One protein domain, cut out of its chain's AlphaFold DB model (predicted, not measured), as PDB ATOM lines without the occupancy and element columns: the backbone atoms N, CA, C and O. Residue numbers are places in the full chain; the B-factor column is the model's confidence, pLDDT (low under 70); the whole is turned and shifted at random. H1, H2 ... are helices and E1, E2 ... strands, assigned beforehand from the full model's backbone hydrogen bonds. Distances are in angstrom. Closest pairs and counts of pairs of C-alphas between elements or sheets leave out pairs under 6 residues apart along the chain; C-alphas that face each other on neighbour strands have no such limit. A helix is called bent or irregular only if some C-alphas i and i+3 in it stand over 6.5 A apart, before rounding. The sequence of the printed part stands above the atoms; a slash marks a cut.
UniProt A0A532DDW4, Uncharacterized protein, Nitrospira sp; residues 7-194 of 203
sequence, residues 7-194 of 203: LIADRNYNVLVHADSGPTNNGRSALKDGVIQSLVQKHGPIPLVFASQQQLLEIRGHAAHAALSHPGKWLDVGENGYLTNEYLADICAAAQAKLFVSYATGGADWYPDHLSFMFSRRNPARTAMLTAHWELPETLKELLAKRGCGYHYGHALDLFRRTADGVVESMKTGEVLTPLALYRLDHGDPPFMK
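What this domain is: This is residues 7 to 194 of the 203 residues of an uncharacterized protein of Nitrospira sp (UniProt A0A532DDW4). A twisted wall of five strands, E1, E2, E3, E6 and E7, has three helices, H1, H3 and H5, over one face and the hairpin E8 and E9 over part of the other. A two-stranded ribbon, E4 and E5, leads away to H2, where residues 67 to 72 stand free; H6 lies on a tail far from it. The 188 printed residues, of mixed class, have six named helices and nine named strands, in the order E1 E2 H1 E3 E4 H2 E5 H3 E6 H4 H5 E7 E8 E9 H6. The main sheet is mixed, in the order E1, E2, E3, E6, E7; the whole is loose, with a radius of gyration of the C-alphas of 19.9 A and spans of 64 by 49 by 28 A.

How they stand to each other: Start at E1, residues 7 to 10, antiparallel in a hairpin to E2, residues 13 to 19; N 8 and O 15 are 2.9 A apart. E2 is parallel to E3, residues 48 to 51, with N 50 and O 16 at 2.8 A. H1, residues 35 to 43, is over E2, at a height over the sheet of 10.0 A. E4, residues 55 to 61, and E5, residues 75 to 82, are antiparallel, with N 60 and O 76 at 2.7 A. H3, residues 85 to 95, is over E3 and E6, residues 99 to 102; N 101 and O 49 are 2.8 A apart. H3 touches H1, closest at the C-alphas of Gln 37 and Ala 94, 5.8 A. H5, residues 137 to 145, touches H3 at a shallow tilt of 30 degrees, the same way, closest at the C-alphas of Asn 85 and Leu 140, 4.9 A. H5 is over E7, residues 150 to 153, where N 152 and O 100 are 2.8 A apart. The three helices on one face make two layers with the sheet. E2, H1, E3 is a strand-helix-strand unit, two parallel neighbours with a helix between; E6, E7 with H5 and H4, residues 124 to 131, is another, both crossovers right-handed. In the hairpin of E8, residues 159 to 162, and E9, residues 168 to 171, N 171 and O 159 are 2.8 A apart. Every O i to N i+4 pair is within hydrogen-bond range in H1, H3, H4, H5 and H6, residues 179 to 187; in H2, residues 63 to 68, 0 of 2 are, beside 2 of 3 O i to N i+3 pairs.

Where its parts are: Find C-alpha 7 at (149.024, 138.359, 155.745), where E1 begins. E4 spans 18.9 A, E2 18.7 A, E5 17.8 A and H3 15.2 A. H2 is irregular, with C-alphas 64 and 67 7.6 A apart. H6 ends at C-alpha 187, (167.332, 164.512, 172.046).

The domain as a whole: The C-alphas of His 70 and Lys 194, the two farthest apart, are 66.0 A apart. The printed part has no cut; the links E2 to H1 and E6 to H4 are long. Look for pLDDT under 70 at, among others, residues 58 to 67, 74 to 80 and 106 to 120.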
ATOM      1  N   LEU A   7     149.217 137.475 156.889       95.12
ATOM      2  CA  LEU A   7     149.024 138.359 155.745       95.12
ATOM      3  C   LEU A   7     148.699 139.758 156.266       95.12
ATOM      4  O   LEU A   7     147.753 139.929 157.033       95.12
ATOM      5  N   ILE A   8     149.444 140.753 155.804       95.12
ATOM      6  CA  ILE A   8     149.099 142.163 155.962       95.12
ATOM      7  C   ILE A   8     148.530 142.619 154.621       95.12
ATOM      8  O   ILE A   8     149.236 142.573 153.619       95.12
ATOM      9  N   ALA A   9     147.264 143.030 154.602       94.25
ATOM     10  CA  ALA A   9     146.599 143.570 153.421       94.25
ATOM     11  C   ALA A   9     146.156 145.007 153.719       94.25
ATOM     12  O   ALA A   9     145.209 145.216 154.478       94.25
ATOM     13  N   ASP A  10     146.844 145.990 153.140       89.69
ATOM     14  CA  ASP A  10     146.527 147.413 153.298       89.69
ATOM     15  C   ASP A  10     146.595 148.124 151.945       89.69
ATOM     16  O   ASP A  10     147.566 147.965 151.214       89.69
ATOM     17  N   ARG A  11     145.571 148.915 151.598       85.75
ATOM     18  CA  ARG A  11     145.552 149.805 150.413       85.75
ATOM     19  C   ARG A  11     146.117 149.178 149.120       85.75
ATOM     20  O   ARG A  11     146.928 149.788 148.426       85.75
ATOM     21  N   ASN A  12     145.671 147.967 148.776       81.88
ATOM     22  CA  ASN A  12     146.126 147.193 147.604       81.88
ATOM     23  C   ASN A  12     147.616 146.807 147.629       81.88
ATOM     24  O   ASN A  12     148.232 146.590 146.579       81.88
ATOM     25  N   TYR A  13     148.202 146.731 148.819       88.50
ATOM     26  CA  TYR A  13     149.539 146.235 149.066       88.50
ATOM     27  C   TYR A  13     149.480 145.099 150.081       88.50
ATOM     28  O   TYR A  13     149.082 145.271 151.233       88.50
ATOM     29  N   ASN A  14     149.862 143.919 149.605       94.56
ATOM     30  CA  ASN A  14     149.800 142.692 150.373       94.56
ATOM     31  C   ASN A  14     151.217 142.227 150.700       94.56
ATOM     32  O   ASN A  14     152.077 142.152 149.819       94.56
ATOM     33  N   VAL A  15     151.442 141.885 151.963       95.88
ATOM     34  CA  VAL A  15     152.722 141.396 152.470       95.88
ATOM     35  C   VAL A  15     152.484 140.098 153.218       95.88
ATOM     36  O   VAL A  15     151.680 140.054 154.151       95.88
ATOM     37  N   LEU A  16     153.197 139.046 152.830       96.06
ATOM     38  CA  LEU A  16     153.171 137.772 153.535       96.06
ATOM     39  C   LEU A  16     154.360 137.695 154.490       96.06
ATOM     40  O   LEU A  16     155.510 137.705 154.062       96.06
ATOM     41  N   VAL A  17     154.082 137.559 155.779       94.88
ATOM     42  CA  VAL A  17     155.071 137.251 156.810       94.88
ATOM     43  C   VAL A  17     154.949 135.767 157.121       94.88
ATOM     44  O   VAL A  17     154.133 135.367 157.939       94.88
ATOM     45  N   HIS A  18     155.725 134.947 156.418       92.25
ATOM     46  CA  HIS A  18     155.691 133.486 156.503       92.25
ATOM     47  C   HIS A  18     156.564 132.926 157.640       92.25
ATOM     48  O   HIS A  18     156.348 131.800 158.088       92.25
ATOM     49  N   ALA A  19     157.539 133.714 158.111       87.12
ATOM     50  CA  ALA A  19     158.470 133.314 159.172       87.12
ATOM     51  C   ALA A  19     159.124 131.952 158.868       87.12
ATOM     52  O   ALA A  19     159.576 131.722 157.747       87.12
ATOM     53  N   ASP A  20     159.173 131.067 159.854       84.69
ATOM     54  CA  ASP A  20     159.699 129.705 159.824       84.69
ATOM     55  C   ASP A  20     158.602 128.639 159.602       84.69
ATOM     56  O   ASP A  20     158.789 127.465 159.918       84.69
ATOM     57  N   SER A  21     157.446 129.018 159.033       86.44
ATOM     58  CA  SER A  21     156.279 128.136 158.853       86.44
ATOM     59  C   SER A  21     156.438 127.101 157.721       86.44
ATOM     60  O   SER A  21     155.646 127.069 156.773       86.44
ATOM     61  N   GLY A  22     157.451 126.242 157.803       86.12
ATOM     62  CA  GLY A  22     157.691 125.152 156.853       86.12
ATOM     63  C   GLY A  22     156.585 124.084 156.817       86.12
ATOM     64  O   GLY A  22     155.586 124.162 157.549       86.12
ATOM     65  N   PRO A  23     156.737 123.071 155.946       86.88
ATOM     66  CA  PRO A  23     155.959 121.844 156.025       86.88
ATOM     67  C   PRO A  23     156.040 121.209 157.418       86.88
ATOM     68  O   PRO A  23     156.900 121.530 158.228       86.88
ATOM     69  N   THR A  24     155.080 120.340 157.700       82.62
ATOM     70  CA  THR A  24     155.082 119.493 158.898       82.62
ATOM     71  C   THR A  24     155.467 118.069 158.513       82.62
ATOM     72  O   THR A  24     155.231 117.679 157.370       82.62
ATOM     73  N   ASN A  25     155.909 117.257 159.478       77.38
ATOM     74  CA  ASN A  25     156.307 115.854 159.268       77.38
ATOM     75  C   ASN A  25     155.273 114.984 158.522       77.38
ATOM     76  O   ASN A  25     155.628 113.999 157.884       77.38
ATOM     77  N   ASN A  26     153.976 115.310 158.601       81.44
ATOM     78  CA  ASN A  26     152.920 114.597 157.866       81.44
ATOM     79  C   ASN A  26     152.651 115.181 156.465       81.44
ATOM     80  O   ASN A  26     151.643 114.877 155.828       81.44
ATOM     81  N   GLY A  27     153.538 116.051 155.994       82.44
ATOM     82  CA  GLY A  27     153.523 116.660 154.679       82.44
ATOM     83  C   GLY A  27     152.576 117.845 154.519       82.44
ATOM     84  O   GLY A  27     152.536 118.378 153.409       82.44
ATOM     85  N   ARG A  28     151.825 118.275 155.545       87.75
ATOM     86  CA  ARG A  28     150.928 119.444 155.443       87.75
ATOM     87  C   ARG A  28     151.715 120.746 155.432       87.75
ATOM     88  O   ARG A  28     152.639 120.912 156.225       87.75
ATOM     89  N   SER A  29     151.304 121.693 154.596       90.44
ATOM     90  CA  SER A  29     151.947 123.004 154.451       90.44
ATOM     91  C   SER A  29     150.969 124.034 153.888       90.44
ATOM     92  O   SER A  29     149.921 123.667 153.361       90.44
ATOM     93  N   ALA A  30     151.303 125.327 153.965       91.00
ATOM     94  CA  ALA A  30     150.459 126.383 153.393       91.00
ATOM     95  C   ALA A  30     150.278 126.239 151.868       91.00
ATOM     96  O   ALA A  30     149.240 126.634 151.341       91.00
ATOM     97  N   LEU A  31     151.255 125.636 151.181       93.06
ATOM     98  CA  LEU A  31     151.161 125.300 149.760       93.06
ATOM     99  C   LEU A  31     150.212 124.135 149.495       93.06
ATOM    100  O   LEU A  31     149.289 124.280 148.701       93.06
ATOM    101  N   LYS A  32     150.416 122.985 150.156       93.12
ATOM    102  CA  LYS A  32     149.586 121.795 149.897       93.12
ATOM    103  C   LYS A  32     148.139 121.990 150.332       93.12
ATOM    104  O   LYS A  32     147.237 121.479 149.682       93.12
ATOM    105  N   ASP A  33     147.931 122.751 151.402       93.94
ATOM    106  CA  ASP A  33     146.601 123.078 151.911       93.94
ATOM    107  C   ASP A  33     145.914 124.195 151.074       93.94
ATOM    108  O   ASP A  33     144.810 124.614 151.412       93.94
ATOM    109  N   GLY A  34     146.552 124.716 150.010       94.81
ATOM    110  CA  GLY A  34     145.988 125.737 149.109       94.81
ATOM    111  C   GLY A  34     145.809 127.128 149.734       94.81
ATOM    112  O   GLY A  34     145.111 127.981 149.179       94.81
ATOM    113  N   VAL A  35     146.423 127.373 150.894       95.25
ATOM    114  CA  VAL A  35     146.227 128.598 151.682       95.25
ATOM    115  C   VAL A  35     146.747 129.814 150.924       95.25
ATOM    116  O   VAL A  35     146.041 130.814 150.828       95.25
ATOM    117  N   ILE A  36     147.949 129.735 150.342       96.31
ATOM    118  CA  ILE A  36     148.552 130.877 149.635       96.31
ATOM    119  C   ILE A  36     147.713 131.268 148.413       96.31
ATOM    120  O   ILE A  36     147.419 132.445 148.218       96.31
ATOM    121  N   GLN A  37     147.260 130.285 147.633       96.62
ATOM    122  CA  GLN A  37     146.403 130.514 146.472       96.62
ATOM    123  C   GLN A  37     145.068 131.149 146.875       96.62
ATOM    124  O   GLN A  37     144.627 132.094 146.225       96.62
ATOM    125  N   SER A  38     144.448 130.686 147.965       97.19
ATOM    126  CA  SER A  38     143.211 131.282 148.483       97.19
ATOM    127  C   SER A  38     143.408 132.740 148.918       97.19
ATOM    128  O   SER A  38     142.569 133.590 148.614       97.19
ATOM    129  N   LEU A  39     144.535 133.062 149.563       96.06
ATOM    130  CA  LEU A  39     144.869 134.443 149.925       96.06
ATOM    131  C   LEU A  39     145.039 135.326 148.685       96.06
ATOM    132  O   LEU A  39     144.485 136.422 148.655       96.06
ATOM    133  N   VAL A  40     145.727 134.837 147.647       96.75
ATOM    134  CA  VAL A  40     145.887 135.569 146.380       96.75
ATOM    135  C   VAL A  40     144.551 135.775 145.669       96.75
ATOM    136  O   VAL A  40     144.284 136.867 145.176       96.75
ATOM    137  N   GLN A  41     143.674 134.771 145.648       96.88
ATOM    138  CA  GLN A  41     142.334 134.905 145.065       96.88
ATOM    139  C   GLN A  41     141.485 135.951 145.793       96.88
ATOM    140  O   GLN A  41     140.712 136.667 145.164       96.88
ATOM    141  N   LYS A  42     141.626 136.045 147.119       96.44
ATOM    142  CA  LYS A  42     140.826 136.944 147.953       96.44
ATOM    143  C   LYS A  42     141.357 138.377 147.994       96.44
ATOM    144  O   LYS A  42     140.565 139.314 148.012       96.44
ATOM    145  N   HIS A  43     142.675 138.547 148.060       95.19
ATOM    146  CA  HIS A  43     143.318 139.841 148.310       95.19
ATOM    147  C   HIS A  43     144.109 140.373 147.107       95.19
ATOM    148  O   HIS A  43     144.539 141.526 147.124       95.19
ATOM    149  N   GLY A  44     144.286 139.569 146.058       94.56
ATOM    150  CA  GLY A  44     145.165 139.862 144.930       94.56
ATOM    151  C   GLY A  44     146.612 139.406 145.169       94.56
ATOM    152  O   GLY A  44     146.914 138.793 146.196       94.56
ATOM    153  N   PRO A  45     147.529 139.701 144.228       95.12
ATOM    154  CA  PRO A  45     148.937 139.315 144.323       95.12
ATOM    155  C   PRO A  45     149.586 139.767 145.636       95.12
ATOM    156  O   PRO A  45     149.260 140.835 146.164       95.12
ATOM    157  N   ILE A  46     150.536 138.979 146.141       96.31
ATOM    158  CA  ILE A  46     151.308 139.272 147.353       96.31
ATOM    159  C   ILE A  46     152.761 139.549 146.937       96.31
ATOM    160  O   ILE A  46     153.594 138.641 146.943       96.31
ATOM    161  N   PRO A  47     153.085 140.790 146.523       95.12
ATOM    162  CA  PRO A  47     154.371 141.108 145.902       95.12
ATOM    163  C   PRO A  47     155.576 140.983 146.843       95.12
ATOM    164  O   PRO A  47     156.696 140.870 146.348       95.12
ATOM    165  N   LEU A  48     155.372 141.001 148.163       95.94
ATOM    166  CA  LEU A  48     156.441 140.942 149.158       95.94
ATOM    167  C   LEU A  48     156.229 139.770 150.120       95.94
ATOM    168  O   LEU A  48     155.203 139.692 150.799       95.94
ATOM    169  N   VAL A  49     157.221 138.883 150.197       96.50
ATOM    170  CA  VAL A  49     157.222 137.716 151.086       96.50
ATOM    171  C   VAL A  49     158.434 137.771 152.010       96.50
ATOM    172  O   VAL A  49     159.567 137.826 151.543       96.50
ATOM    173  N   PHE A  50     158.200 137.694 153.316       95.06
ATOM    174  CA  PHE A  50     159.223 137.528 154.344       95.06
ATOM    175  C   PHE A  50     159.214 136.085 154.847       95.06
ATOM    176  O   PHE A  50     158.215 135.641 155.419       95.06
ATOM    177  N   ALA A  51     160.322 135.360 154.701       92.62
ATOM    178  CA  ALA A  51     160.479 134.035 155.302       92.62
ATOM    179  C   ALA A  51     161.893 133.813 155.849       92.62
ATOM    180  O   ALA A  51     162.859 134.440 155.413       92.62
ATOM    181  N   SER A  52     161.996 132.897 156.802       87.62
ATOM    182  CA  SER A  52     163.267 132.362 157.267       87.62
ATOM    183  C   SER A  52     163.756 131.295 156.289       87.62
ATOM    184  O   SER A  52     162.974 130.456 155.848       87.62
ATOM    185  N   GLN A  53     165.049 131.306 155.970       85.00
ATOM    186  CA  GLN A  53     165.728 130.204 155.272       85.00
ATOM    187  C   GLN A  53     166.303 129.184 156.261       85.00
ATOM    188  O   GLN A  53     167.379 128.636 156.047       85.00
ATOM    189  N   GLN A  54     165.633 128.973 157.392       82.19
ATOM    190  CA  GLN A  54     166.022 127.914 158.310       82.19
ATOM    191  C   GLN A  54     165.753 126.549 157.676       82.19
ATOM    192  O   GLN A  54     164.757 126.361 156.975       82.19
ATOM    193  N   GLN A  55     166.670 125.612 157.916       81.69
ATOM    194  CA  GLN A  55     166.560 124.215 157.496       81.69
ATOM    195  C   GLN A  55     166.947 123.280 158.648       81.69
ATOM    196  O   GLN A  55     167.710 122.330 158.481       81.69
ATOM    197  N   LEU A  56     166.458 123.574 159.858       76.25
ATOM    198  CA  LEU A  56     166.780 122.767 161.033       76.25
ATOM    199  C   LEU A  56     165.821 121.592 161.178       76.25
ATOM    200  O   LEU A  56     164.600 121.741 161.265       76.25
ATOM    201  N   LEU A  57     166.429 120.423 161.312       70.44
ATOM    202  CA  LEU A  57     165.804 119.249 161.891       70.44
ATOM    203  C   LEU A  57     166.258 119.179 163.348       70.44
ATOM    204  O   LEU A  57     167.454 119.202 163.636       70.44
ATOM    205  N   GLU A  58     165.311 119.133 164.275       67.00
ATOM    206  CA  GLU A  58     165.588 118.990 165.698       67.00
ATOM    207  C   GLU A  58     165.161 117.609 166.185       67.00
ATOM    208  O   GLU A  58     164.148 117.058 165.768       67.00
ATOM    209  N   ILE A  59     165.922 117.040 167.114       66.81
ATOM    210  CA  ILE A  59     165.459 115.881 167.871       66.81
ATOM    211  C   ILE A  59     164.740 116.430 169.101       66.81
ATOM    212  O   ILE A  59     165.363 116.977 170.012       66.81
ATOM    213  N   ARG A  60     163.415 116.307 169.123       67.75
ATOM    214  CA  ARG A  60     162.586 116.662 170.273       67.75
ATOM    215  C   ARG A  60     162.627 115.529 171.282       67.75
ATOM    216  O   ARG A  60     162.192 114.417 171.005       67.75
ATOM    217  N   GLY A  61     163.126 115.836 172.472       61.34
ATOM    218  CA  GLY A  61     163.032 114.954 173.625       61.34
ATOM    219  C   GLY A  61     161.809 115.293 174.469       61.34
ATOM    220  O   GLY A  61     161.768 116.353 175.090       61.34
ATOM    221  N   HIS A  62     160.855 114.375 174.602       65.62
ATOM    222  CA  HIS A  62     159.830 114.444 175.651       65.62
ATOM    223  C   HIS A  62     160.396 113.941 176.986       65.62
ATOM    224  O   HIS A  62     159.796 113.098 177.647       65.62
ATOM    225  N   ALA A  63     161.576 114.436 177.381       59.81
ATOM    226  CA  ALA A  63     162.346 113.908 178.510       59.81
ATOM    227  C   ALA A  63     161.555 113.918 179.831       59.81
ATOM    228  O   ALA A  63     161.674 112.990 180.625       59.81
ATOM    229  N   ALA A  64     160.668 114.902 180.022       63.66
ATOM    230  CA  ALA A  64     159.761 114.967 181.170       63.66
ATOM    231  C   ALA A  64     158.775 113.779 181.258       63.66
ATOM    232  O   ALA A  64     158.323 113.437 182.345       63.66
ATOM    233  N   HIS A  65     158.469 113.123 180.136       62.44
ATOM    234  CA  HIS A  65     157.594 111.948 180.060       62.44
ATOM    235  C   HIS A  65     158.369 110.642 179.830       62.44
ATOM    236  O   HIS A  65     157.756 109.587 179.654       62.44
ATOM    237  N   ALA A  66     159.707 110.684 179.840       67.12
ATOM    238  CA  ALA A  66     160.534 109.526 179.522       67.12
ATOM    239  C   ALA A  66     160.237 108.342 180.458       67.12
ATOM    240  O   ALA A  66     159.938 107.248 179.996       67.12
ATOM    241  N   ALA A  67     160.158 108.576 181.770       69.88
ATOM    242  CA  ALA A  67     159.837 107.524 182.742       69.88
ATOM    243  C   ALA A  67     158.452 106.863 182.540       69.88
ATOM    244  O   ALA A  67     158.204 105.794 183.089       69.88
ATOM    245  N   LEU A  68     157.555 107.488 181.764       73.19
ATOM    246  CA  LEU A  68     156.178 107.040 181.530       73.19
ATOM    247  C   LEU A  68     155.947 106.438 180.135       73.19
ATOM    248  O   LEU A  68     154.824 106.047 179.824       73.19
ATOM    249  N   SER A  69     156.968 106.363 179.277       68.00
ATOM    250  CA  SER A  69     156.812 105.808 177.921       68.00
ATOM    251  C   SER A  69     157.838 104.713 177.628       68.00
ATOM    252  O   SER A  69     158.844 104.605 178.314       68.00
ATOM    253  N   HIS A  70     157.609 103.897 176.598       70.06
ATOM    254  CA  HIS A  70     158.561 102.853 176.204       70.06
ATOM    255  C   HIS A  70     159.898 103.469 175.738       70.06
ATOM    256  O   HIS A  70     159.862 104.434 174.962       70.06
ATOM    257  N   PRO A  71     161.064 102.909 176.126       70.19
ATOM    258  CA  PRO A  71     162.358 103.321 175.588       70.19
ATOM    259  C   PRO A  71     162.330 103.399 174.056       70.19
ATOM    260  O   PRO A  71     161.784 102.510 173.397       70.19
ATOM    261  N   GLY A  72     162.875 104.486 173.502       67.19
ATOM    262  CA  GLY A  72     162.876 104.764 172.062       67.19
ATOM    263  C   GLY A  72     161.666 105.544 171.532       67.19
ATOM    264  O   GLY A  72     161.699 105.960 170.382       67.19
ATOM    265  N   LYS A  73     160.627 105.805 172.343       70.38
ATOM    266  CA  LYS A  73     159.484 106.664 171.954       70.38
ATOM    267  C   LYS A  73     159.556 108.099 172.483       70.38
ATOM    268  O   LYS A  73     158.629 108.876 172.286       70.38
ATOM    269  N   TRP A  74     160.632 108.449 173.186       69.81
ATOM    270  CA  TRP A  74     160.805 109.779 173.790       69.81
ATOM    271  C   TRP A  74     161.520 110.767 172.877       69.81
ATOM    272  O   TRP A  74     161.578 111.949 173.208       69.81
ATOM    273  N   LEU A  75     162.090 110.267 171.781       66.88
ATOM    274  CA  LEU A  75     162.743 111.057 170.753       66.88
ATOM    275  C   LEU A  75     161.815 111.091 169.546       66.88
ATOM    276  O   LEU A  75     161.480 110.043 168.996       66.88
ATOM    277  N   ASP A  76     161.406 112.289 169.161       68.50
ATOM    278  CA  ASP A  76     160.729 112.544 167.897       68.50
ATOM    279  C   ASP A  76     161.607 113.469 167.058       68.50
ATOM    280  O   ASP A  76     162.311 114.328 167.594       68.50
ATOM    281  N   VAL A  77     161.583 113.302 165.743       68.06
ATOM    282  CA  VAL A  77     162.219 114.269 164.850       68.06
ATOM    283  C   VAL A  77     161.231 115.414 164.692       68.06
ATOM    284  O   VAL A  77     160.207 115.283 164.032       68.06
ATOM    285  N   GLY A  78     161.495 116.537 165.344       62.62
ATOM    286  CA  GLY A  78     160.777 117.775 165.099       62.62
ATOM    287  C   GLY A  78     161.380 118.509 163.909       62.62
ATOM    288  O   GLY A  78     162.591 118.644 163.792       62.62
ATOM    289  N   GLU A  79     160.536 119.048 163.045       63.78
ATOM    290  CA  GLU A  79     160.946 120.099 162.118       63.78
ATOM    291  C   GLU A  79     160.793 121.449 162.836       63.78
ATOM    292  O   GLU A  79     159.732 121.753 163.398       63.78
ATOM    293  N   ASN A  80     161.861 122.247 162.860       67.25
ATOM    294  CA  ASN A  80     161.845 123.607 163.391       67.25
ATOM    295  C   ASN A  80     162.375 124.548 162.323       67.25
ATOM    296  O   ASN A  80     163.581 124.692 162.150       67.25
ATOM    297  N   GLY A  81     161.457 125.115 161.547       73.31
ATOM    298  CA  GLY A  81     161.825 125.846 160.350       73.31
ATOM    299  C   GLY A  81     162.608 124.955 159.392       73.31
ATOM    300  O   GLY A  81     163.792 125.181 159.189       73.31
ATOM    301  N   TYR A  82     161.968 123.930 158.820       82.19
ATOM    302  CA  TYR A  82     162.529 123.169 157.701       82.19
ATOM    303  C   TYR A  82     161.981 123.726 156.380       82.19
ATOM    304  O   TYR A  82     160.978 123.250 155.850       82.19
ATOM    305  N   LEU A  83     162.587 124.809 155.884       88.69
ATOM    306  CA  LEU A  83     162.168 125.501 154.664       88.69
ATOM    307  C   LEU A  83     163.214 125.300 153.566       88.69
ATOM    308  O   LEU A  83     164.182 126.055 153.460       88.69
ATOM    309  N   THR A  84     163.008 124.282 152.732       91.38
ATOM    310  CA  THR A  84     163.850 124.067 151.548       91.38
ATOM    311  C   THR A  84     163.729 125.244 150.580       91.38
ATOM    312  O   THR A  84     162.710 125.946 150.534       91.38
ATOM    313  N   ASN A  85     164.760 125.467 149.771       94.81
ATOM    314  CA  ASN A  85     164.770 126.530 148.776       94.81
ATOM    315  C   ASN A  85     163.653 126.335 147.746       94.81
ATOM    316  O   ASN A  85     163.019 127.302 147.331       94.81
ATOM    317  N   GLU A  86     163.358 125.092 147.367       95.19
ATOM    318  CA  GLU A  86     162.242 124.797 146.465       95.19
ATOM    319  C   GLU A  86     160.894 125.169 147.094       95.19
ATOM    320  O   GLU A  86     160.108 125.889 146.477       95.19
ATOM    321  N   TYR A  87     160.667 124.797 148.359       94.31
ATOM    322  CA  TYR A  87     159.450 125.168 149.079       94.31
ATOM    323  C   TYR A  87     159.276 126.692 149.161       94.31
ATOM    324  O   TYR A  87     158.193 127.214 148.895       94.31
ATOM    325  N   LEU A  88     160.344 127.431 149.478       95.69
ATOM    326  CA  LEU A  88     160.319 128.897 149.529       95.69
ATOM    327  C   LEU A  88     160.069 129.527 148.153       95.69
ATOM    328  O   LEU A  88     159.303 130.490 148.040       95.69
ATOM    329  N   ALA A  89     160.670 128.976 147.097       97.44
ATOM    330  CA  ALA A  89     160.416 129.416 145.733       97.44
ATOM    331  C   ALA A  89     158.952 129.174 145.334       97.44
ATOM    332  O   ALA A  89     158.347 130.022 144.668       97.44
ATOM    333  N   ASP A  90     158.364 128.046 145.738       97.38
ATOM    334  CA  ASP A  90     156.966 127.694 145.476       97.38
ATOM    335  C   ASP A  90     155.990 128.573 146.252       97.38
ATOM    336  O   ASP A  90     154.996 129.017 145.674       97.38
ATOM    337  N   ILE A  91     156.307 128.927 147.502       96.81
ATOM    338  CA  ILE A  91     155.576 129.959 148.250       96.81
ATOM    339  C   ILE A  91     155.558 131.262 147.450       96.81
ATOM    340  O   ILE A  91     154.489 131.834 147.240       96.81
ATOM    341  N   CYS A  92     156.714 131.708 146.949       97.62
ATOM    342  CA  CYS A  92     156.810 132.942 146.169       97.62
ATOM    343  C   CYS A  92     156.027 132.870 144.853       97.62
ATOM    344  O   CYS A  92     155.365 133.838 144.484       97.62
ATOM    345  N   ALA A  93     156.060 131.731 144.157       97.94
ATOM    346  CA  ALA A  93     155.287 131.538 142.932       97.94
ATOM    347  C   ALA A  93     153.779 131.572 143.198       97.94
ATOM    348  O   ALA A  93     153.055 132.304 142.528       97.94
ATOM    349  N   ALA A  94     153.312 130.830 144.205       97.81
ATOM    350  CA  ALA A  94     151.907 130.805 144.596       97.81
ATOM    351  C   ALA A  94     151.407 132.188 145.036       97.81
ATOM    352  O   ALA A  94     150.279 132.557 144.723       97.81
ATOM    353  N   ALA A  95     152.260 132.952 145.721       97.12
ATOM    354  CA  ALA A  95     152.007 134.322 146.159       97.12
ATOM    355  C   ALA A  95     152.052 135.355 145.016       97.12
ATOM    356  O   ALA A  95     151.594 136.483 145.200       97.12
ATOM    357  N   GLN A  96     152.595 134.990 143.847       96.19
ATOM    358  CA  GLN A  96     152.931 135.913 142.755       96.19
ATOM    359  C   GLN A  96     153.894 137.025 143.211       96.19
ATOM    360  O   GLN A  96     153.763 138.194 142.837       96.19
ATOM    361  N   ALA A  97     154.856 136.647 144.052       96.19
ATOM    362  CA  ALA A  97     155.795 137.560 144.680       96.19
ATOM    363  C   ALA A  97     156.765 138.186 143.670       96.19
ATOM    364  O   ALA A  97     157.153 137.578 142.670       96.19
ATOM    365  N   LYS A  98     157.178 139.419 143.970       95.12
ATOM    366  CA  LYS A  98     158.210 140.172 143.247       95.12
ATOM    367  C   LYS A  98     159.493 140.298 144.050       95.12
ATOM    368  O   LYS A  98     160.556 140.438 143.453       95.12
ATOM    369  N   LEU A  99     159.402 140.224 145.374       95.62
ATOM    370  CA  LEU A  99     160.547 140.241 146.265       95.62
ATOM    371  C   LEU A  99     160.356 139.237 147.402       95.62
ATOM    372  O   LEU A  99     159.384 139.299 148.156       95.62
ATOM    373  N   PHE A 100     161.324 138.342 147.535       96.12
ATOM    374  CA  PHE A 100     161.524 137.506 148.703       96.12
ATOM    375  C   PHE A 100     162.558 138.155 149.617       96.12
ATOM    376  O   PHE A 100     163.640 138.532 149.166       96.12
ATOM    377  N   VAL A 101     162.253 138.232 150.907       94.19
ATOM    378  CA  VAL A 101     163.165 138.719 151.937       94.19
ATOM    379  C   VAL A 101     163.499 137.578 152.891       94.19
ATOM    380  O   VAL A 101     162.640 137.125 153.653       94.19
ATOM    381  N   SER A 102     164.764 137.154 152.875       90.75
ATOM    382  CA  SER A 102     165.317 136.263 153.896       90.75
ATOM    383  C   SER A 102     165.478 137.057 155.192       90.75
ATOM    384  O   SER A 102     166.290 137.983 155.252       90.75
ATOM    385  N   TYR A 103     164.677 136.740 156.209       85.12
ATOM    386  CA  TYR A 103     164.666 137.424 157.509       85.12
ATOM    387  C   TYR A 103     164.611 136.416 158.664       85.12
ATOM    388  O   TYR A 103     164.450 135.222 158.444       85.12
ATOM    389  N   ALA A 104     164.758 136.889 159.908       77.31
ATOM    390  CA  ALA A 104     164.839 136.035 161.106       77.31
ATOM    391  C   ALA A 104     166.005 135.021 161.083       77.31
ATOM    392  O   ALA A 104     166.030 134.034 161.813       77.31
ATOM    393  N   THR A 105     167.023 135.319 160.283       72.00
ATOM    394  CA  THR A 105     168.232 134.519 160.069       72.00
ATOM    395  C   THR A 105     169.463 135.129 160.755       72.00
ATOM    396  O   THR A 105     170.574 134.637 160.588       72.00
ATOM    397  N   GLY A 106     169.279 136.152 161.603       62.00
ATOM    398  CA  GLY A 106     170.283 136.540 162.598       62.00
ATOM    399  C   GLY A 106     171.295 137.618 162.232       62.00
ATOM    400  O   GLY A 106     172.461 137.487 162.583       62.00
ATOM    401  N   GLY A 107     170.865 138.677 161.549       56.78
ATOM    402  CA  GLY A 107     171.752 139.753 161.087       56.78
ATOM    403  C   GLY A 107     171.943 140.945 162.035       56.78
ATOM    404  O   GLY A 107     172.536 141.936 161.623       56.78
ATOM    405  N   ALA A 108     171.410 140.915 163.260       64.31
ATOM    406  CA  ALA A 108     171.475 142.053 164.178       64.31
ATOM    407  C   ALA A 108     172.503 141.813 165.293       64.31
ATOM    408  O   ALA A 108     172.245 141.055 166.228       64.31
ATOM    409  N   ASP A 109     173.627 142.529 165.229       63.94
ATOM    410  CA  ASP A 109     174.762 142.450 166.164       63.94
ATOM    411  C   ASP A 109     174.441 142.879 167.604       63.94
ATOM    412  O   ASP A 109     175.349 142.978 168.424       63.94
ATOM    413  N   TRP A 110     173.183 143.145 167.954       69.31
ATOM    414  CA  TRP A 110     172.725 143.399 169.327       69.31
ATOM    415  C   TRP A 110     171.835 142.285 169.883       69.31
ATOM    416  O   TRP A 110     171.611 142.242 171.090       69.31
ATOM    417  N   TYR A 111     171.345 141.358 169.053       65.69
ATOM    418  CA  TYR A 111     170.618 140.195 169.562       65.69
ATOM    419  C   TYR A 111     171.580 139.269 170.307       65.69
ATOM    420  O   TYR A 111     172.697 139.085 169.831       65.69
ATOM    421  N   PRO A 112     171.219 138.690 171.464       64.50
ATOM    422  CA  PRO A 112     172.056 137.686 172.119       64.50
ATOM    423  C   PRO A 112     172.243 136.461 171.213       64.50
ATOM    424  O   PRO A 112     171.427 136.214 170.323       64.50
ATOM    425  N   ASP A 113     173.300 135.683 171.452       59.78
ATOM    426  CA  ASP A 113     173.570 134.430 170.734       59.78
ATOM    427  C   ASP A 113     172.555 133.345 171.160       59.78
ATOM    428  O   ASP A 113     172.856 132.397 171.882       59.78
ATOM    429  N   HIS A 114     171.305 133.504 170.733       56.84
ATOM    430  CA  HIS A 114     170.204 132.570 170.941       56.84
ATOM    431  C   HIS A 114     169.526 132.286 169.605       56.84
ATOM    432  O   HIS A 114     169.452 133.161 168.762       56.84
ATOM    433  N   LEU A 115     169.025 131.062 169.409       55.25
ATOM    434  CA  LEU A 115     168.457 130.585 168.138       55.25
ATOM    435  C   LEU A 115     169.422 130.703 166.935       55.25
ATOM    436  O   LEU A 115     170.541 131.221 167.005       55.25
ATOM    437  N   SER A 116     169.091 130.010 165.854       56.09
ATOM    438  CA  SER A 116     169.996 129.710 164.737       56.09
ATOM    439  C   SER A 116     170.136 130.896 163.786       56.09
ATOM    440  O   SER A 116     169.555 130.951 162.705       56.09
ATOM    441  N   PHE A 117     170.899 131.877 164.247       64.75
ATOM    442  CA  PHE A 117     171.266 133.091 163.541       64.75
ATOM    443  C   PHE A 117     172.437 132.836 162.584       64.75
ATOM    444  O   PHE A 117     173.596 133.006 162.956       64.75
ATOM    445  N   MET A 118     172.110 132.421 161.356       60.28
ATOM    446  CA  MET A 118     173.037 132.173 160.241       60.28
ATOM    447  C   MET A 118     174.057 133.284 159.990       60.28
ATOM    448  O   MET A 118     175.136 133.020 159.474       60.28
ATOM    449  N   PHE A 119     173.716 134.530 160.306       63.59
ATOM    450  CA  PHE A 119     174.494 135.681 159.852       63.59
ATOM    451  C   PHE A 119     175.206 136.445 160.964       63.59
ATOM    452  O   PHE A 119     175.886 137.437 160.691       63.59
ATOM    453  N   SER A 120     175.116 135.960 162.205       68.25
ATOM    454  CA  SER A 120     175.913 136.505 163.299       68.25
ATOM    455  C   SER A 120     177.386 136.187 163.056       68.25
ATOM    456  O   SER A 120     177.777 135.025 162.918       68.25
ATOM    457  N   ARG A 121     178.228 137.223 163.045       72.44
ATOM    458  CA  ARG A 121     179.689 137.065 162.929       72.44
ATOM    459  C   ARG A 121     180.354 136.680 164.249       72.44
ATOM    460  O   ARG A 121     181.549 136.406 164.270       72.44
ATOM    461  N   ARG A 122     179.602 136.669 165.350       74.12
ATOM    462  CA  ARG A 122     180.146 136.458 166.697       74.12
ATOM    463  C   ARG A 122     180.590 135.021 166.951       74.12
ATOM    464  O   ARG A 122     181.511 134.809 167.731       74.12
ATOM    465  N   ASN A 123     179.953 134.041 166.303       77.06
ATOM    466  CA  ASN A 123     180.259 132.626 166.507       77.06
ATOM    467  C   ASN A 123     180.305 131.839 165.181       77.06
ATOM    468  O   ASN A 123     179.385 131.076 164.874       77.06
ATOM    469  N   PRO A 124     181.381 132.004 164.387       79.44
ATOM    470  CA  PRO A 124     181.494 131.387 163.067       79.44
ATOM    471  C   PRO A 124     181.516 129.852 163.117       79.44
ATOM    472  O   PRO A 124     180.979 129.210 162.217       79.44
ATOM    473  N   ALA A 125     182.075 129.251 164.175       81.81
ATOM    474  CA  ALA A 125     182.106 127.797 164.339       81.81
ATOM    475  C   ALA A 125     180.700 127.214 164.549       81.81
ATOM    476  O   ALA A 125     180.334 126.225 163.915       81.81
ATOM    477  N   ARG A 126     179.883 127.859 165.394       78.00
ATOM    478  CA  ARG A 126     178.478 127.476 165.583       78.00
ATOM    479  C   ARG A 126     177.688 127.625 164.288       78.00
ATOM    480  O   ARG A 126     176.933 126.719 163.952       78.00
ATOM    481  N   THR A 127     177.851 128.742 163.580       77.62
ATOM    482  CA  THR A 127     177.184 128.962 162.290       77.62
ATOM    483  C   THR A 127     177.542 127.855 161.304       77.62
ATOM    484  O   THR A 127     176.638 127.204 160.796       77.62
ATOM    485  N   ALA A 128     178.836 127.569 161.125       80.62
ATOM    486  CA  ALA A 128     179.304 126.514 160.231       80.62
ATOM    487  C   ALA A 128     178.714 125.140 160.584       80.62
ATOM    488  O   ALA A 128     178.284 124.418 159.693       80.62
ATOM    489  N   MET A 129     178.640 124.796 161.875       79.50
ATOM    490  CA  MET A 129     178.014 123.552 162.333       79.50
ATOM    491  C   MET A 129     176.512 123.508 162.017       79.50
ATOM    492  O   MET A 129     176.018 122.495 161.531       79.50
ATOM    493  N   LEU A 130     175.779 124.593 162.292       77.75
ATOM    494  CA  LEU A 130     174.328 124.647 162.090       77.75
ATOM    495  C   LEU A 130     173.942 124.596 160.612       77.75
ATOM    496  O   LEU A 130     172.927 123.988 160.288       77.75
ATOM    497  N   THR A 131     174.732 125.218 159.736       79.81
ATOM    498  CA  THR A 131     174.427 125.341 158.306       79.81
ATOM    499  C   THR A 131     175.165 124.328 157.432       79.81
ATOM    500  O   THR A 131     175.029 124.385 156.215       79.81
ATOM    501  N   ALA A 132     175.943 123.402 158.010       83.88
ATOM    502  CA  ALA A 132     176.779 122.452 157.262       83.88
ATOM    503  C   ALA A 132     176.004 121.629 156.217       83.88
ATOM    504  O   ALA A 132     176.564 121.234 155.197       83.88
ATOM    505  N   HIS A 133     174.722 121.375 156.483       82.12
ATOM    506  CA  HIS A 133     173.835 120.588 155.626       82.12
ATOM    507  C   HIS A 133     172.685 121.401 155.032       82.12
ATOM    508  O   HIS A 133     171.735 120.820 154.515       82.12
ATOM    509  N   TRP A 134     172.737 122.729 155.137       87.06
ATOM    510  CA  TRP A 134     171.715 123.569 154.532       87.06
ATOM    511  C   TRP A 134     171.999 123.722 153.046       87.06
ATOM    512  O   TRP A 134     173.148 123.749 152.600       87.06
ATOM    513  N   GLU A 135     170.933 123.850 152.274       90.31
ATOM    514  CA  GLU A 135     171.024 124.268 150.889       90.31
ATOM    515  C   GLU A 135     171.591 125.692 150.814       90.31
ATOM    516  O   GLU A 135     171.291 126.557 151.643       90.31
ATOM    517  N   LEU A 136     172.401 125.957 149.790       88.69
ATOM    518  CA  LEU A 136     173.038 127.260 149.626       88.69
ATOM    519  C   LEU A 136     171.986 128.345 149.323       88.69
ATOM    520  O   LEU A 136     171.120 128.127 148.467       88.69
ATOM    521  N   PRO A 137     172.051 129.533 149.954       87.88
ATOM    522  CA  PRO A 137     171.148 130.646 149.647       87.88
ATOM    523  C   PRO A 137     171.149 131.055 148.165       87.88
ATOM    524  O   PRO A 137     170.125 131.481 147.628       87.88
ATOM    525  N   GLU A 138     172.282 130.890 147.483       91.19
ATOM    526  CA  GLU A 138     172.462 131.150 146.055       91.19
ATOM    527  C   GLU A 138     171.510 130.305 145.201       91.19
ATOM    528  O   GLU A 138     170.929 130.814 144.242       91.19
ATOM    529  N   THR A 139     171.259 129.054 145.596       94.75
ATOM    530  CA  THR A 139     170.304 128.179 144.908       94.75
ATOM    531  C   THR A 139     168.884 128.742 144.991       94.75
ATOM    532  O   THR A 139     168.171 128.757 143.986       94.75
ATOM    533  N   LEU A 140     168.469 129.287 146.144       95.06
ATOM    534  CA  LEU A 140     167.173 129.968 146.244       95.06
ATOM    535  C   LEU A 140     167.117 131.195 145.333       95.06
ATOM    536  O   LEU A 140     166.124 131.399 144.637       95.06
ATOM    537  N   LYS A 141     168.177 132.007 145.314       95.81
ATOM    538  CA  LYS A 141     168.245 133.205 144.468       95.81
ATOM    539  C   LYS A 141     168.048 132.865 142.988       95.81
ATOM    540  O   LYS A 141     167.300 133.562 142.303       95.81
ATOM    541  N   GLU A 142     168.655 131.785 142.504       97.44
ATOM    542  CA  GLU A 142     168.465 131.302 141.132       97.44
ATOM    543  C   GLU A 142     167.031 130.826 140.862       97.44
ATOM    544  O   GLU A 142     166.455 131.150 139.820       97.44
ATOM    545  N   LEU A 143     166.432 130.080 141.798       98.00
ATOM    546  CA  LEU A 143     165.047 129.609 141.683       98.00
ATOM    547  C   LEU A 143     164.047 130.770 141.635       98.00
ATOM    548  O   LEU A 143     163.114 130.749 140.828       98.00
ATOM    549  N   LEU A 144     164.253 131.793 142.464       97.31
ATOM    550  CA  LEU A 144     163.426 132.998 142.497       97.31
ATOM    551  C   LEU A 144     163.582 133.828 141.218       97.31
ATOM    552  O   LEU A 144     162.578 134.247 140.636       97.31
ATOM    553  N   ALA A 145     164.813 133.996 140.725       96.50
ATOM    554  CA  ALA A 145     165.091 134.753 139.507       96.50
ATOM    555  C   ALA A 145     164.367 134.168 138.281       96.50
ATOM    556  O   ALA A 145     163.755 134.913 137.514       96.50
ATOM    557  N   LYS A 146     164.334 132.832 138.143       96.75
ATOM    558  CA  LYS A 146     163.576 132.129 137.084       96.75
ATOM    559  C   LYS A 146     162.070 132.425 137.115       96.75
ATOM    560  O   LYS A 146     161.392 132.254 136.109       96.75
ATOM    561  N   ARG A 147     161.548 132.866 138.262       94.81
ATOM    562  CA  ARG A 147     160.132 133.182 138.502       94.81
ATOM    563  C   ARG A 147     159.864 134.694 138.503       94.81
ATOM    564  O   ARG A 147     158.756 135.115 138.821       94.81
ATOM    565  N   GLY A 148     160.863 135.515 138.163       94.06
ATOM    566  CA  GLY A 148     160.755 136.976 138.197       94.06
ATOM    567  C   GLY A 148     160.600 137.547 139.611       94.06
ATOM    568  O   GLY A 148     160.008 138.614 139.770       94.06
ATOM    569  N   CYS A 149     161.096 136.831 140.624       95.88
ATOM    570  CA  CYS A 149     161.115 137.260 142.017       95.88
ATOM    571  C   CYS A 149     162.557 137.586 142.431       95.88
ATOM    572  O   CYS A 149     163.475 136.791 142.226       95.88
ATOM    573  N   GLY A 150     162.769 138.769 143.000       95.00
ATOM    574  CA  GLY A 150     164.049 139.167 143.570       95.00
ATOM    575  C   GLY A 150     164.322 138.458 144.894       95.00
ATOM    576  O   GLY A 150     163.403 138.087 145.620       95.00
ATOM    577  N   TYR A 151     165.599 138.320 145.230       94.12
ATOM    578  CA  TYR A 151     166.047 137.874 146.545       94.12
ATOM    579  C   TYR A 151     166.703 139.049 147.268       94.12
ATOM    580  O   TYR A 151     167.660 139.632 146.755       94.12
ATOM    581  N   HIS A 152     166.221 139.360 148.467       92.12
ATOM    582  CA  HIS A 152     166.829 140.329 149.366       92.12
ATOM    583  C   HIS A 152     167.231 139.666 150.673       92.12
ATOM    584  O   HIS A 152     166.469 138.913 151.282       92.12
ATOM    585  N   TYR A 153     168.436 139.990 151.116       86.88
ATOM    586  CA  TYR A 153     168.894 139.610 152.435       86.88
ATOM    587  C   TYR A 153     168.531 140.721 153.428       86.88
ATOM    588  O   TYR A 153     169.064 141.831 153.345       86.88
ATOM    589  N   GLY A 154     167.594 140.424 154.330       84.75
ATOM    590  CA  GLY A 154     167.033 141.396 155.255       84.75
ATOM    591  C   GLY A 154     168.021 141.800 156.344       84.75
ATOM    592  O   GLY A 154     168.563 140.958 157.057       84.75
ATOM    593  N   HIS A 155     168.204 143.104 156.507       80.44
ATOM    594  CA  HIS A 155     168.934 143.698 157.616       80.44
ATOM    595  C   HIS A 155     167.966 144.397 158.565       80.44
ATOM    596  O   HIS A 155     166.842 144.764 158.211       80.44
ATOM    597  N   ALA A 156     168.411 144.581 159.806       77.44
ATOM    598  CA  ALA A 156     167.670 145.397 160.745       77.44
ATOM    599  C   ALA A 156     167.471 146.805 160.172       77.44
ATOM    600  O   ALA A 156     168.413 147.404 159.654       77.44
ATOM    601  N   LEU A 157     166.249 147.323 160.326       79.75
ATOM    602  CA  LEU A 157     165.852 148.657 159.876       79.75
ATOM    603  C   LEU A 157     165.831 148.835 158.353       79.75
ATOM    604  O   LEU A 157     165.793 149.975 157.900       79.75
ATOM    605  N   ASP A 158     165.842 147.761 157.560       86.12
ATOM    606  CA  ASP A 158     165.522 147.861 156.135       86.12
ATOM    607  C   ASP A 158     164.072 148.326 155.946       86.12
ATOM    608  O   ASP A 158     163.151 147.849 156.617       86.12
ATOM    609  N   LEU A 159     163.864 149.237 154.996       88.44
ATOM    610  CA  LEU A 159     162.534 149.662 154.565       88.44
ATOM    611  C   LEU A 159     162.210 149.070 153.196       88.44
ATOM    612  O   LEU A 159     163.081 148.947 152.339       88.44
ATOM    613  N   PHE A 160     160.937 148.753 152.969       89.56
ATOM    614  CA  PHE A 160     160.460 148.199 151.703       89.56
ATOM    615  C   PHE A 160     159.393 149.111 151.127       89.56
ATOM    616  O   PHE A 160     158.360 149.347 151.760       89.56
ATOM    617  N   ARG A 161     159.644 149.638 149.930       86.62
ATOM    618  CA  ARG A 161     158.733 150.559 149.252       86.62
ATOM    619  C   ARG A 161     158.299 149.976 147.919       86.62
ATOM    620  O   ARG A 161     159.108 149.446 147.166       86.62
ATOM    621  N   ARG A 162     157.012 150.122 147.618       84.06
ATOM    622  CA  ARG A 162     156.468 149.841 146.292       84.06
ATOM    623  C   ARG A 162     156.717 151.036 145.370       84.06
ATOM    624  O   ARG A 162     156.372 152.163 145.727       84.06
ATOM    625  N   THR A 163     157.286 150.793 144.198       80.38
ATOM    626  CA  THR A 163     157.439 151.793 143.135       80.38
ATOM    627  C   THR A 163     156.153 151.914 142.313       80.38
ATOM    628  O   THR A 163     155.255 151.071 142.406       80.38
ATOM    629  N   ALA A 164     156.053 152.965 141.493       72.69
ATOM    630  CA  ALA A 164     154.909 153.174 140.601       72.69
ATOM    631  C   ALA A 164     154.678 151.980 139.651       72.69
ATOM    632  O   ALA A 164     153.531 151.626 139.382       72.69
ATOM    633  N   ASP A 165     155.752 151.292 139.255       70.69
ATOM    634  CA  ASP A 165     155.720 150.124 138.365       70.69
ATOM    635  C   ASP A 165     155.358 148.813 139.091       70.69
ATOM    636  O   ASP A 165     155.376 147.730 138.507       70.69
ATOM    637  N   GLY A 166     155.038 148.879 140.389       68.81
ATOM    638  CA  GLY A 166     154.678 147.714 141.197       68.81
ATOM    639  C   GLY A 166     155.862 146.843 141.624       68.81
ATOM    640  O   GLY A 166     155.644 145.783 142.214       68.81
ATOM    641  N   VAL A 167     157.094 147.292 141.374       78.94
ATOM    642  CA  VAL A 167     158.316 146.681 141.910       78.94
ATOM    643  C   VAL A 167     158.432 147.024 143.395       78.94
ATOM    644  O   VAL A 167     158.009 148.095 143.832       78.94
ATOM    645  N   VAL A 168     158.975 146.106 144.192       84.19
ATOM    646  CA  VAL A 168     159.294 146.360 145.600       84.19
ATOM    647  C   VAL A 168     160.796 146.573 145.716       84.19
ATOM    648  O   VAL A 168     161.573 145.692 145.356       84.19
ATOM    649  N   GLU A 169     161.198 147.732 146.222       86.19
ATOM    650  CA  GLU A 169     162.595 148.091 146.446       86.19
ATOM    651  C   GLU A 169     162.926 148.052 147.938       86.19
ATOM    652  O   GLU A 169     162.167 148.548 148.778       86.19
ATOM    653  N   SER A 170     164.081 147.473 148.263       83.88
ATOM    654  CA  SER A 170     164.666 147.509 149.600       83.88
ATOM    655  C   SER A 170     165.549 148.748 149.755       83.88
ATOM    656  O   SER A 170     166.493 148.942 148.986       83.88
ATOM    657  N   MET A 171     165.299 149.546 150.784       84.19
ATOM    658  CA  MET A 171     166.122 150.686 151.168       84.19
ATOM    659  C   MET A 171     166.913 150.329 152.424       84.19
ATOM    660  O   MET A 171     166.333 150.086 153.483       84.19
ATOM    661  N   LYS A 172     168.243 150.332 152.310       75.75
ATOM    662  CA  LYS A 172     169.134 150.166 153.461       75.75
ATOM    663  C   LYS A 172     169.170 151.468 154.248       75.75
ATOM    664  O   LYS A 172     169.834 152.419 153.850       75.75
ATOM    665  N   THR A 173     168.457 151.504 155.363       76.31
ATOM    666  CA  THR A 173     168.370 152.683 156.238       76.31
ATOM    667  C   THR A 173     169.066 152.491 157.581       76.31
ATOM    668  O   THR A 173     168.932 153.333 158.465       76.31
ATOM    669  N   GLY A 174     169.853 151.417 157.715       68.12
ATOM    670  CA  GLY A 174     170.514 151.011 158.955       68.12
ATOM    671  C   GLY A 174     171.252 152.137 159.677       68.12
ATOM    672  O   GLY A 174     171.039 152.299 160.868       68.12
ATOM    673  N   GLU A 175     172.046 152.955 158.976       69.94
ATOM    674  CA  GLU A 175     172.808 154.055 159.598       69.94
ATOM    675  C   GLU A 175     171.911 155.194 160.106       69.94
ATOM    676  O   GLU A 175     172.066 155.655 161.239       69.94
ATOM    677  N   VAL A 176     170.930 155.604 159.294       74.31
ATOM    678  CA  VAL A 176     170.008 156.716 159.591       74.31
ATOM    679  C   VAL A 176     169.014 156.347 160.690       74.31
ATOM    680  O   VAL A 176     168.621 157.199 161.482       74.31
ATOM    681  N   LEU A 177     168.612 155.078 160.752       76.44
ATOM    682  CA  LEU A 177     167.609 154.587 161.693       76.44
ATOM    683  C   LEU A 177     168.215 153.843 162.889       76.44
ATOM    684  O   LEU A 177     167.466 153.232 163.653       76.44
ATOM    685  N   THR A 178     169.543 153.865 163.080       78.44
ATOM    686  CA  THR A 178     170.131 153.289 164.301       78.44
ATOM    687  C   THR A 178     169.481 153.916 165.541       78.44
ATOM    688  O   THR A 178     169.183 155.114 165.527       78.44
ATOM    689  N   PRO A 179     169.310 153.171 166.653       79.94
ATOM    690  CA  PRO A 179     168.775 153.741 167.890       79.94
ATOM    691  C   PRO A 179     169.518 155.005 168.334       79.94
ATOM    692  O   PRO A 179     168.898 155.947 168.813       79.94
ATOM    693  N   LEU A 180     170.836 155.058 168.116       81.00
ATOM    694  CA  LEU A 180     171.646 156.238 168.394       81.00
ATOM    695  C   LEU A 180     171.335 157.407 167.448       81.00
ATOM    696  O   LEU A 180     171.221 158.532 167.919       81.00
ATOM    697  N   ALA A 181     171.205 157.179 166.138       82.44
ATOM    698  CA  ALA A 181     170.852 158.239 165.191       82.44
ATOM    699  C   ALA A 181     169.451 158.801 165.469       82.44
ATOM    700  O   ALA A 181     169.280 160.019 165.498       82.44
ATOM    701  N   LEU A 182     168.481 157.930 165.765       82.69
ATOM    702  CA  LEU A 182     167.127 158.328 166.156       82.69
ATOM    703  C   LEU A 182     167.120 159.095 167.484       82.69
ATOM    704  O   LEU A 182     166.502 160.151 167.573       82.69
ATOM    705  N   TYR A 183     167.865 158.620 168.486       84.00
ATOM    706  CA  TYR A 183     168.036 159.327 169.757       84.00
ATOM    707  C   TYR A 183     168.642 160.717 169.542       84.00
ATOM    708  O   TYR A 183     168.162 161.695 170.103       84.00
ATOM    709  N   ARG A 184     169.687 160.829 168.711       88.69
ATOM    710  CA  ARG A 184     170.347 162.111 168.424       88.69
ATOM    711  C   ARG A 184     169.437 163.081 167.680       88.69
ATOM    712  O   ARG A 184     169.533 164.280 167.917       88.69
ATOM    713  N   LEU A 185     168.563 162.574 166.811       85.56
ATOM    714  CA  LEU A 185     167.580 163.387 166.100       85.56
ATOM    715  C   LEU A 185     166.545 164.007 167.056       85.56
ATOM    716  O   LEU A 185     166.176 165.161 166.860       85.56
ATOM    717  N   ASP A 186     166.109 163.269 168.083       88.81
ATOM    718  CA  ASP A 186     165.062 163.710 169.023       88.81
ATOM    719  C   ASP A 186     165.605 164.450 170.263       88.81
ATOM    720  O   ASP A 186     164.995 165.390 170.769       88.81
ATOM    721  N   HIS A 187     166.776 164.048 170.765       89.06
ATOM    722  CA  HIS A 187     167.332 164.512 172.046       89.06
ATOM    723  C   HIS A 187     168.700 165.203 171.927       89.06
ATOM    724  O   HIS A 187     169.245 165.675 172.930       89.06
ATOM    725  N   GLY A 188     169.272 165.276 170.722       88.12
ATOM    726  CA  GLY A 188     170.630 165.774 170.497       88.12
ATOM    727  C   GLY A 188     171.719 164.802 170.966       88.12
ATOM    728  O   GLY A 188     171.467 163.642 171.300       88.12
ATOM    729  N   ASP A 189     172.973 165.264 170.979       88.69
ATOM    730  CA  ASP A 189     174.103 164.406 171.345       88.69
ATOM    731  C   ASP A 189     174.039 163.975 172.824       88.69
ATOM    732  O   ASP A 189     173.978 164.833 173.721       88.69
ATOM    733  N   PRO A 190     174.100 162.659 173.115       83.81
ATOM    734  CA  PRO A 190     174.055 162.176 174.483       83.81
ATOM    735  C   PRO A 190     175.295 162.632 175.276       83.81
ATOM    736  O   PRO A 190     176.376 162.795 174.700       83.81
ATOM    737  N   PRO A 191     175.195 162.798 176.612       81.94
ATOM    738  CA  PRO A 191     176.283 163.342 177.430       81.94
ATOM    739  C   PRO A 191     177.620 162.599 177.301       81.94
ATOM    740  O   PRO A 191     178.669 163.229 177.346       81.94
ATOM    741  N   PHE A 192     177.598 161.281 177.080       80.81
ATOM    742  CA  PHE A 192     178.809 160.467 176.915       80.81
ATOM    743  C   PHE A 192     179.530 160.682 175.572       80.81
ATOM    744  O   PHE A 192     180.692 160.306 175.444       80.81
ATOM    745  N   MET A 193     178.869 161.284 174.577       76.56
ATOM    746  CA  MET A 193     179.487 161.676 173.301       76.56
ATOM    747  C   MET A 193     180.057 163.091 173.327       76.56
ATOM    748  O   MET A 193     180.844 163.454 172.454       76.56
ATOM    749  N   LYS A 194     179.733 163.876 174.358       68.69
ATOM    750  CA  LYS A 194     180.371 165.165 174.634       68.69
ATOM    751  C   LYS A 194     181.730 164.907 175.294       68.69
ATOM    752  O   LYS A 194     181.937 165.226 176.461       68.69
TER     753      LYS A 194